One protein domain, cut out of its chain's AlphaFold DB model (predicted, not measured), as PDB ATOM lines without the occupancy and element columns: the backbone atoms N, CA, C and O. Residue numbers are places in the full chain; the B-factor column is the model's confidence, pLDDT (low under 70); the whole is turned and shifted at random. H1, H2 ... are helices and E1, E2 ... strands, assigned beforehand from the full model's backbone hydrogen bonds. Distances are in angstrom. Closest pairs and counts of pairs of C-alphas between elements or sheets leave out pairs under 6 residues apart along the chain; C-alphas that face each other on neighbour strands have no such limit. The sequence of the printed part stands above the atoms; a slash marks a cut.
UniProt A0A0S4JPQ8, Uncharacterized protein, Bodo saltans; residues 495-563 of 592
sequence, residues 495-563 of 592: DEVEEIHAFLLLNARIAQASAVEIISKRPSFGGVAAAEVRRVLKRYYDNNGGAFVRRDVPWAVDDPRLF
ATOM      1  N   ASP A 495     262.610 276.050 222.489       96.94
ATOM      2  CA  ASP A 495     262.029 275.301 221.357       96.94
ATOM      3  C   ASP A 495     262.898 275.386 220.084       96.94
ATOM      4  O   ASP A 495     263.050 274.424 219.329       96.94
ATOM      5  N   GLU A 496     263.508 276.549 219.847       97.19
ATOM      6  CA  GLU A 496     264.402 276.789 218.713       97.19
ATOM      7  C   GLU A 496     265.788 276.170 218.948       97.19
ATOM      8  O   GLU A 496     266.443 275.734 217.998       97.19
ATOM      9  N   VAL A 497     266.242 276.079 220.205       97.56
ATOM     10  CA  VAL A 497     267.450 275.321 220.567       97.56
ATOM     11  C   VAL A 497     267.249 273.831 220.277       97.56
ATOM     12  O   VAL A 497     268.132 273.213 219.680       97.56
ATOM     13  N   GLU A 498     266.083 273.262 220.597       97.62
ATOM     14  CA  GLU A 498     265.754 271.876 220.237       97.62
ATOM     15  C   GLU A 498     265.618 271.677 218.712       97.62
ATOM     16  O   GLU A 498     266.070 270.659 218.178       97.62
ATOM     17  N   GLU A 499     265.124 272.667 217.958       97.44
ATOM     18  CA  GLU A 499     265.142 272.610 216.485       97.44
ATOM     19  C   GLU A 499     266.582 272.600 215.920       97.44
ATOM     20  O   GLU A 499     266.886 271.846 214.984       97.44
ATOM     21  N   ILE A 500     267.500 273.379 216.513       97.62
ATOM     22  CA  ILE A 500     268.942 273.325 216.201       97.62
ATOM     23  C   ILE A 500     269.514 271.948 216.560       97.62
ATOM     24  O   ILE A 500     270.283 271.387 215.770       97.62
ATOM     25  N   HIS A 501     269.132 271.376 217.707       97.75
ATOM     26  CA  HIS A 501     269.577 270.049 218.124       97.75
ATOM     27  C   HIS A 501     269.158 268.962 217.128       97.75
ATOM     28  O   HIS A 501     270.013 268.201 216.664       97.75
ATOM     29  N   ALA A 502     267.887 268.942 216.723       97.69
ATOM     30  CA  ALA A 502     267.374 268.019 215.714       97.69
ATOM     31  C   ALA A 502     268.059 268.204 214.344       97.69
ATOM     32  O   ALA A 502     268.424 267.225 213.687       97.69
ATOM     33  N   PHE A 503     268.293 269.451 213.915       97.56
ATOM     34  CA  PHE A 503     268.973 269.732 212.647       97.56
ATOM     35  C   PHE A 503     270.420 269.220 212.623       97.56
ATOM     36  O   PHE A 503     270.834 268.603 211.636       97.56
ATOM     37  N   LEU A 504     271.187 269.449 213.693       97.06
ATOM     38  CA  LEU A 504     272.588 269.031 213.777       97.06
ATOM     39  C   LEU A 504     272.750 267.525 213.974       97.06
ATOM     40  O   LEU A 504     273.695 266.961 213.428       97.06
ATOM     41  N   LEU A 505     271.817 266.866 214.668       96.44
ATOM     42  CA  LEU A 505     271.795 265.405 214.788       96.44
ATOM     43  C   LEU A 505     271.748 264.731 213.405       96.44
ATOM     44  O   LEU A 505     272.443 263.746 213.165       96.44
ATOM     45  N   LEU A 506     270.979 265.306 212.474       96.69
ATOM     46  CA  LEU A 506     270.869 264.837 211.089       96.69
ATOM     47  C   LEU A 506     272.046 265.270 210.193       96.69
ATOM     48  O   LEU A 506     272.293 264.640 209.168       96.69
ATOM     49  N   ASN A 507     272.769 266.339 210.547       96.12
ATOM     50  CA  ASN A 507     273.752 267.005 209.678       96.12
ATOM     51  C   ASN A 507     275.121 267.201 210.353       96.12
ATOM     52  O   ASN A 507     275.795 268.200 210.115       96.12
ATOM     53  N   ALA A 508     275.563 266.249 211.178       91.25
ATOM     54  CA  ALA A 508     276.714 266.423 212.072       91.25
ATOM     55  C   ALA A 508     278.028 266.882 211.399       91.25
ATOM     56  O   ALA A 508     278.859 267.483 212.068       91.25
ATOM     57  N   ARG A 509     278.235 266.636 210.094       95.12
ATOM     58  CA  ARG A 509     279.471 266.977 209.345       95.12
ATOM     59  C   ARG A 509     279.400 268.296 208.556       95.12
ATOM     60  O   ARG A 509     280.182 268.498 207.629       95.12
ATOM     61  N   ILE A 510     278.431 269.162 208.851       95.94
ATOM     62  CA  ILE A 510     278.266 270.445 208.161       95.94
ATOM     63  C   ILE A 510     279.235 271.514 208.693       95.94
ATOM     64  O   ILE A 510     279.441 271.652 209.897       95.94
ATOM     65  N   ALA A 511     279.809 272.325 207.800       95.25
ATOM     66  CA  ALA A 511     280.653 273.450 208.195       95.25
ATOM     67  C   ALA A 511     279.854 274.502 208.990       95.25
ATOM     68  O   ALA A 511     278.726 274.840 208.630       95.25
ATOM     69  N   GLN A 512     280.457 275.086 210.034       94.50
ATOM     70  CA  GLN A 512     279.758 276.015 210.936       94.50
ATOM     71  C   GLN A 512     279.159 277.238 210.226       94.50
ATOM     72  O   GLN A 512     278.067 277.666 210.589       94.50
ATOM     73  N   ALA A 513     279.829 277.785 209.207       94.88
ATOM     74  CA  ALA A 513     279.281 278.890 208.418       94.88
ATOM     75  C   ALA A 513     277.979 278.485 207.699       94.88
ATOM     76  O   ALA A 513     276.975 279.187 207.804       94.88
ATOM     77  N   SER A 514     277.971 277.314 207.056       96.62
ATOM     78  CA  SER A 514     276.803 276.760 206.363       96.62
ATOM     79  C   SER A 514     275.678 276.374 207.328       96.62
ATOM     80  O   SER A 514     274.514 276.602 207.019       96.62
ATOM     81  N   ALA A 515     276.005 275.857 208.519       96.62
ATOM     82  CA  ALA A 515     275.022 275.592 209.573       96.62
ATOM     83  C   ALA A 515     274.265 276.872 209.955       96.62
ATOM     84  O   ALA A 515     273.038 276.908 209.932       96.62
ATOM     85  N   VAL A 516     275.012 277.944 210.245       96.81
ATOM     86  CA  VAL A 516     274.464 279.254 210.619       96.81
ATOM     87  C   VAL A 516     273.608 279.827 209.496       96.81
ATOM     88  O   VAL A 516     272.527 280.338 209.771       96.81
ATOM     89  N   GLU A 517     274.058 279.732 208.245       96.56
ATOM     90  CA  GLU A 517     273.309 280.229 207.091       96.56
ATOM     91  C   GLU A 517     271.988 279.475 206.877       96.56
ATOM     92  O   GLU A 517     270.961 280.109 206.641       96.56
ATOM     93  N   ILE A 518     271.985 278.142 206.991       97.19
ATOM     94  CA  ILE A 518     270.769 277.328 206.833       97.19
ATOM     95  C   ILE A 518     269.788 277.587 207.980       97.19
ATOM     96  O   ILE A 518     268.607 277.804 207.716       97.19
ATOM     97  N   ILE A 519     270.262 277.615 209.231       97.00
ATOM     98  CA  ILE A 519     269.423 277.896 210.408       97.00
ATOM     99  C   ILE A 519     268.822 279.308 210.304       97.00
ATOM    100  O   ILE A 519     267.611 279.461 210.412       97.00
ATOM    101  N   SER A 520     269.627 280.327 209.979       95.88
ATOM    102  CA  SER A 520     269.160 281.726 209.879       95.88
ATOM    103  C   SER A 520     268.175 281.980 208.725       95.88
ATOM    104  O   SER A 520     267.552 283.038 208.679       95.88
ATOM    105  N   LYS A 521     268.045 281.048 207.766       95.38
ATOM    106  CA  LYS A 521     267.063 281.110 206.668       95.38
ATOM    107  C   LYS A 521     265.748 280.387 206.981       95.38
ATOM    108  O   LYS A 521     264.804 280.515 206.202       95.38
ATOM    109  N   ARG A 522     265.665 279.620 208.075       95.88
ATOM    110  CA  ARG A 522     264.421 278.953 208.485       95.88
ATOM    111  C   ARG A 522     263.419 279.972 209.048       95.88
ATOM    112  O   ARG A 522     263.834 280.919 209.712       95.88
ATOM    113  N   PRO A 523     262.106 279.787 208.812       94.81
ATOM    114  CA  PRO A 523     261.089 280.755 209.224       94.81
ATOM    115  C   PRO A 523     260.933 280.882 210.747       94.81
ATOM    116  O   PRO A 523     260.559 281.956 211.208       94.81
ATOM    117  N   SER A 524     261.253 279.837 211.521       94.31
ATOM    118  CA  SER A 524     261.286 279.867 212.992       94.31
ATOM    119  C   SER A 524     262.273 280.916 213.521       94.31
ATOM    120  O   SER A 524     261.904 281.775 214.317       94.31
ATOM    121  N   PHE A 525     263.484 280.963 212.961       95.06
ATOM    122  CA  PHE A 525     264.559 281.889 213.350       95.06
ATOM    123  C   PHE A 525     264.381 283.319 212.799       95.06
ATOM    124  O   PHE A 525     265.336 284.097 212.723       95.06
ATOM    125  N   GLY A 526     263.158 283.704 212.421       93.31
ATOM    126  CA  GLY A 526     262.835 285.048 211.949       93.31
ATOM    127  C   GLY A 526     263.252 286.128 212.955       93.31
ATOM    128  O   GLY A 526     262.784 286.157 214.092       93.31
ATOM    129  N   GLY A 527     264.147 287.027 212.533       91.94
ATOM    130  CA  GLY A 527     264.661 288.127 213.363       91.94
ATOM    131  C   GLY A 527     265.803 287.756 214.320       91.94
ATOM    132  O   GLY A 527     266.336 288.643 214.984       91.94
ATOM    133  N   VAL A 528     266.219 286.489 214.368       95.06
ATOM    134  CA  VAL A 528     267.404 286.057 215.119       95.06
ATOM    135  C   VAL A 528     268.663 286.411 214.325       95.06
ATOM    136  O   VAL A 528     268.798 286.068 213.150       95.06
ATOM    137  N   ALA A 529     269.627 287.083 214.953       93.81
ATOM    138  CA  ALA A 529     270.881 287.411 214.280       93.81
ATOM    139  C   ALA A 529     271.799 286.185 214.147       93.81
ATOM    140  O   ALA A 529     271.983 285.414 215.087       93.81
ATOM    141  N   ALA A 530     272.521 286.083 213.029       95.25
ATOM    142  CA  ALA A 530     273.531 285.040 212.803       95.25
ATOM    143  C   ALA A 530     274.658 285.012 213.869       95.25
ATOM    144  O   ALA A 530     275.405 284.038 213.977       95.25
ATOM    145  N   ALA A 531     274.833 286.082 214.653       94.50
ATOM    146  CA  ALA A 531     275.708 286.096 215.828       94.50
ATOM    147  C   ALA A 531     275.130 285.289 217.009       94.50
ATOM    148  O   ALA A 531     275.882 284.571 217.660       94.50
ATOM    149  N   GLU A 532     273.814 285.351 217.234       95.50
ATOM    150  CA  GLU A 532     273.097 284.582 218.260       95.50
ATOM    151  C   GLU A 532     273.137 283.085 217.933       95.50
ATOM    152  O   GLU A 532     273.596 282.286 218.744       95.50
ATOM    153  N   VAL A 533     272.812 282.718 216.685       96.69
ATOM    154  CA  VAL A 533     272.938 281.333 216.192       96.69
ATOM    155  C   VAL A 533     274.369 280.817 216.390       96.69
ATOM    156  O   VAL A 533     274.572 279.709 216.877       96.69
ATOM    157  N   ARG A 534     275.394 281.633 216.092       96.31
ATOM    158  CA  ARG A 534     276.799 281.269 216.360       96.31
ATOM    159  C   ARG A 534     277.106 281.085 217.845       96.31
ATOM    160  O   ARG A 534     277.883 280.184 218.154       96.31
ATOM    161  N   ARG A 535     276.528 281.894 218.741       95.81
ATOM    162  CA  ARG A 535     276.691 281.745 220.197       95.81
ATOM    163  C   ARG A 535     276.011 280.472 220.705       95.81
ATOM    164  O   ARG A 535     276.679 279.691 221.370       95.81
ATOM    165  N   VAL A 536     274.777 280.170 220.296       97.19
ATOM    166  CA  VAL A 536     274.095 278.906 220.648       97.19
ATOM    167  C   VAL A 536     274.858 277.682 220.125       97.19
ATOM    168  O   VAL A 536     275.126 276.758 220.892       97.19
ATOM    169  N   LEU A 537     275.323 277.700 218.869       97.12
ATOM    170  CA  LEU A 537     276.183 276.634 218.334       97.12
ATOM    171  C   LEU A 537     277.474 276.471 219.150       97.12
ATOM    172  O   LEU A 537     277.804 275.357 219.543       97.12
ATOM    173  N   LYS A 538     278.185 277.572 219.446       96.56
ATOM    174  CA  LYS A 538     279.386 277.552 220.301       96.56
ATOM    175  C   LYS A 538     279.096 277.060 221.723       96.56
ATOM    176  O   LYS A 538     280.003 276.501 222.324       96.56
ATOM    177  N   ARG A 539     277.898 277.293 222.274       97.00
ATOM    178  CA  ARG A 539     277.512 276.960 223.657       97.00
ATOM    179  C   ARG A 539     277.269 275.466 223.844       97.00
ATOM    180  O   ARG A 539     277.783 274.884 224.798       97.00
ATOM    181  N   TYR A 540     276.532 274.853 222.921       97.94
ATOM    182  CA  TYR A 540     276.113 273.453 223.020       97.94
ATOM    183  C   TYR A 540     277.018 272.455 222.282       97.94
ATOM    184  O   TYR A 540     276.925 271.259 222.559       97.94
ATOM    185  N   TYR A 541     277.881 272.908 221.364       97.81
ATOM    186  CA  TYR A 541     278.677 272.014 220.518       97.81
ATOM    187  C   TYR A 541     280.161 272.379 220.438       97.81
ATOM    188  O   TYR A 541     280.536 273.545 220.287       97.81
ATOM    189  N   ASP A 542     280.996 271.341 220.423       96.00
ATOM    190  CA  ASP A 542     282.373 271.393 219.942       96.00
ATOM    191  C   ASP A 542     282.445 271.088 218.443       96.00
ATOM    192  O   ASP A 542     281.670 270.295 217.907       96.00
ATOM    193  N   ASN A 543     283.396 271.725 217.757       93.19
ATOM    194  CA  ASN A 543     283.684 271.487 216.343       93.19
ATOM    195  C   ASN A 543     284.996 270.702 216.221       93.19
ATOM    196  O   ASN A 543     286.077 271.283 216.097       93.19
ATOM    197  N   ASN A 544     284.880 269.377 216.261       91.50
ATOM    198  CA  ASN A 544     286.003 268.453 216.198       91.50
ATOM    199  C   ASN A 544     286.199 267.996 214.747       91.50
ATOM    200  O   ASN A 544     285.472 267.147 214.237       91.50
ATOM    201  N   GLY A 545     287.174 268.593 214.057       88.12
ATOM    202  CA  GLY A 545     287.544 268.199 212.691       88.12
ATOM    203  C   GLY A 545     286.465 268.454 211.629       88.12
ATOM    204  O   GLY A 545     286.401 267.724 210.643       88.12
ATOM    205  N   GLY A 546     285.603 269.460 211.821       88.00
ATOM    206  CA  GLY A 546     284.481 269.747 210.919       88.00
ATOM    207  C   GLY A 546     283.210 268.948 211.220       88.00
ATOM    208  O   GLY A 546     282.253 269.037 210.453       88.00
ATOM    209  N   ALA A 547     283.185 268.185 212.317       93.69
ATOM    210  CA  ALA A 547     281.976 267.587 212.865       93.69
ATOM    211  C   ALA A 547     281.544 268.289 214.163       93.69
ATOM    212  O   ALA A 547     282.364 268.564 215.041       93.69
ATOM    213  N   PHE A 548     280.244 268.548 214.283       96.44
ATOM    214  CA  PHE A 548     279.607 269.037 215.498       96.44
ATOM    215  C   PHE A 548     279.365 267.884 216.477       96.44
ATOM    216  O   PHE A 548     278.615 266.954 216.179       96.44
ATOM    217  N   VAL A 549     279.964 267.974 217.661       96.94
ATOM    218  CA  VAL A 549     279.773 267.039 218.778       96.94
ATOM    219  C   VAL A 549     279.065 267.793 219.902       96.94
ATOM    220  O   VAL A 549     279.531 268.859 220.303       96.94
ATOM    221  N   ARG A 550     277.915 267.291 220.377       97.12
ATOM    222  CA  ARG A 550     277.181 267.905 221.502       97.12
ATOM    223  C   ARG A 550     278.030 267.768 222.768       97.12
ATOM    224  O   ARG A 550     278.571 266.692 223.005       97.12
ATOM    225  N   ARG A 551     278.146 268.832 223.562       96.50
ATOM    226  CA  ARG A 551     278.794 268.762 224.880       96.50
ATOM    227  C   ARG A 551     277.861 268.151 225.913       96.50
ATOM    228  O   ARG A 551     276.666 268.440 225.895       96.50
ATOM    229  N   ASP A 552     278.436 267.409 226.854       96.62
ATOM    230  CA  ASP A 552     277.717 266.890 228.023       96.62
ATOM    231  C   ASP A 552     277.234 268.028 228.936       96.62
ATOM    232  O   ASP A 552     276.124 267.989 229.462       96.62
ATOM    233  N   VAL A 553     278.051 269.079 229.072       96.75
ATOM    234  CA  VAL A 553     277.719 270.309 229.802       96.75
ATOM    235  C   VAL A 553     277.834 271.501 228.843       96.75
ATOM    236  O   VAL A 553     278.936 271.787 228.358       96.75
ATOM    237  N   PRO A 554     276.733 272.207 228.528       97.19
ATOM    238  CA  PRO A 554     276.795 273.425 227.730       97.19
ATOM    239  C   PRO A 554     277.451 274.557 228.524       97.19
ATOM    240  O   PRO A 554     277.336 274.623 229.746       97.19
ATOM    241  N   TRP A 555     278.114 275.483 227.831       96.94
ATOM    242  CA  TRP A 555     278.693 276.658 228.491       96.94
ATOM    243  C   TRP A 555     277.601 277.564 229.090       96.94
ATOM    244  O   TRP A 555     276.438 277.536 228.664       96.94
ATOM    245  N   ALA A 556     277.974 278.378 230.079       94.81
ATOM    246  CA  ALA A 556     277.101 279.427 230.601       94.81
ATOM    247  C   ALA A 556     276.738 280.427 229.486       94.81
ATOM    248  O   ALA A 556     277.490 280.586 228.525       94.81
ATOM    249  N   VAL A 557     275.585 281.096 229.602       93.31
ATOM    250  CA  VAL A 557     275.141 282.108 228.616       93.31
ATOM    251  C   VAL A 557     276.160 283.248 228.502       93.31
ATOM    252  O   VAL A 557     276.420 283.734 227.403       93.31
ATOM    253  N   ASP A 558     276.785 283.590 229.628       92.88
ATOM    254  CA  ASP A 558     277.700 284.721 229.783       92.88
ATOM    255  C   ASP A 558     279.188 284.324 229.687       92.88
ATOM    256  O   ASP A 558     280.066 285.115 230.028       92.88
ATOM    257  N   ASP A 559     279.509 283.102 229.231       94.94
ATOM    258  CA  ASP A 559     280.905 282.670 229.061       94.94
ATOM    259  C   ASP A 559     281.610 283.546 227.995       94.94
ATOM    260  O   ASP A 559     281.169 283.569 226.834       94.94
ATOM    261  N   PRO A 560     282.718 284.246 228.325       91.38
ATOM    262  CA  PRO A 560     283.389 285.178 227.411       91.38
ATOM    263  C   PRO A 560     283.820 284.524 226.087       91.38
ATOM    264  O   PRO A 560     283.789 285.170 225.034       91.38
ATOM    265  N   ARG A 561     284.103 283.213 226.087       91.19
ATOM    266  CA  ARG A 561     284.502 282.441 224.895       91.19
ATOM    267  C   ARG A 561     283.405 282.388 223.829       91.19
ATOM    268  O   ARG A 561     283.682 282.162 222.642       91.19
ATOM    269  N   LEU A 562     282.143 282.607 224.207       92.56
ATOM    270  CA  LEU A 562     281.031 282.745 223.263       92.56
ATOM    271  C   LEU A 562     281.164 284.028 222.434       92.56
ATOM    272  O   LEU A 562     280.958 283.989 221.214       92.56
ATOM    273  N   PHE A 563     281.587 285.121 223.064       91.25
ATOM    274  CA  PHE A 563     281.677 286.460 222.481       91.25
ATOM    275  C   PHE A 563     282.986 286.706 221.723       91.25
ATOM    276  O   PHE A 563     282.984 287.476 220.763       91.25
TER     277      PHE A 563
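This is residues 495 to 563 of the 592 residues of an uncharacterized protein of Bodo saltans (UniProt A0A0S4JPQ8). Three helices, H1, H2 and H3, set at wide angles to one another, make a small rounded body; H3 lies nearest its middle, with H2 packed on it, and leads directly into a small two-strand hairpin, E1 and E2. H1 lies near H2, H3 and E2, and the short H4 packs on H3. The 69 printed residues run H1, H2, H3, E1, E2, H4, mostly helix, with one antiparallel sheet in the order E1 - E2. The whole is compact, with a radius of gyration of the C-alphas of 11.3 A and spans of 28 by 26 by 20 A.

Find C-alpha 495 at (262.029, 275.301, 221.357); from there H1 runs 17.1 A to residue 506. H2 takes residues 512 to 520, 12.1 A, and H3 residues 530 to 540, 15.7 A. Look next for E1, residues 541 to 544, 9.2 A, and E2, residues 547 to 550, 9.9 A. H4, residues 560 to 563, 5.4 A, ends at C-alpha 563, (281.677, 286.460, 222.481).

H1 is close to H2 but not clearly touching, the closest C-alphas being Ile 500 and Ile 519 at 7.4 A. H2 and H3 touch, closest at C-alphas Val 516 and Val 533, 6.1 A, a steep tilt of 64 degrees, opposite ways. H3 and H4 touch, closest at C-alphas Arg 535 and Leu 562, 5.4 A. In the E1 and E2 hairpin, look at N 542 and O 549, 2.9 A, within hydrogen-bond range. Every O i to N i+4 pair is within that range in H1, H2 and H3; H4 is too short for one.

The farthest C-alphas, Gly 527 and Gly 545, are 30.4 A apart. The printed part has no cut, no link is long, and no printed residue is under 70 in pLDDT.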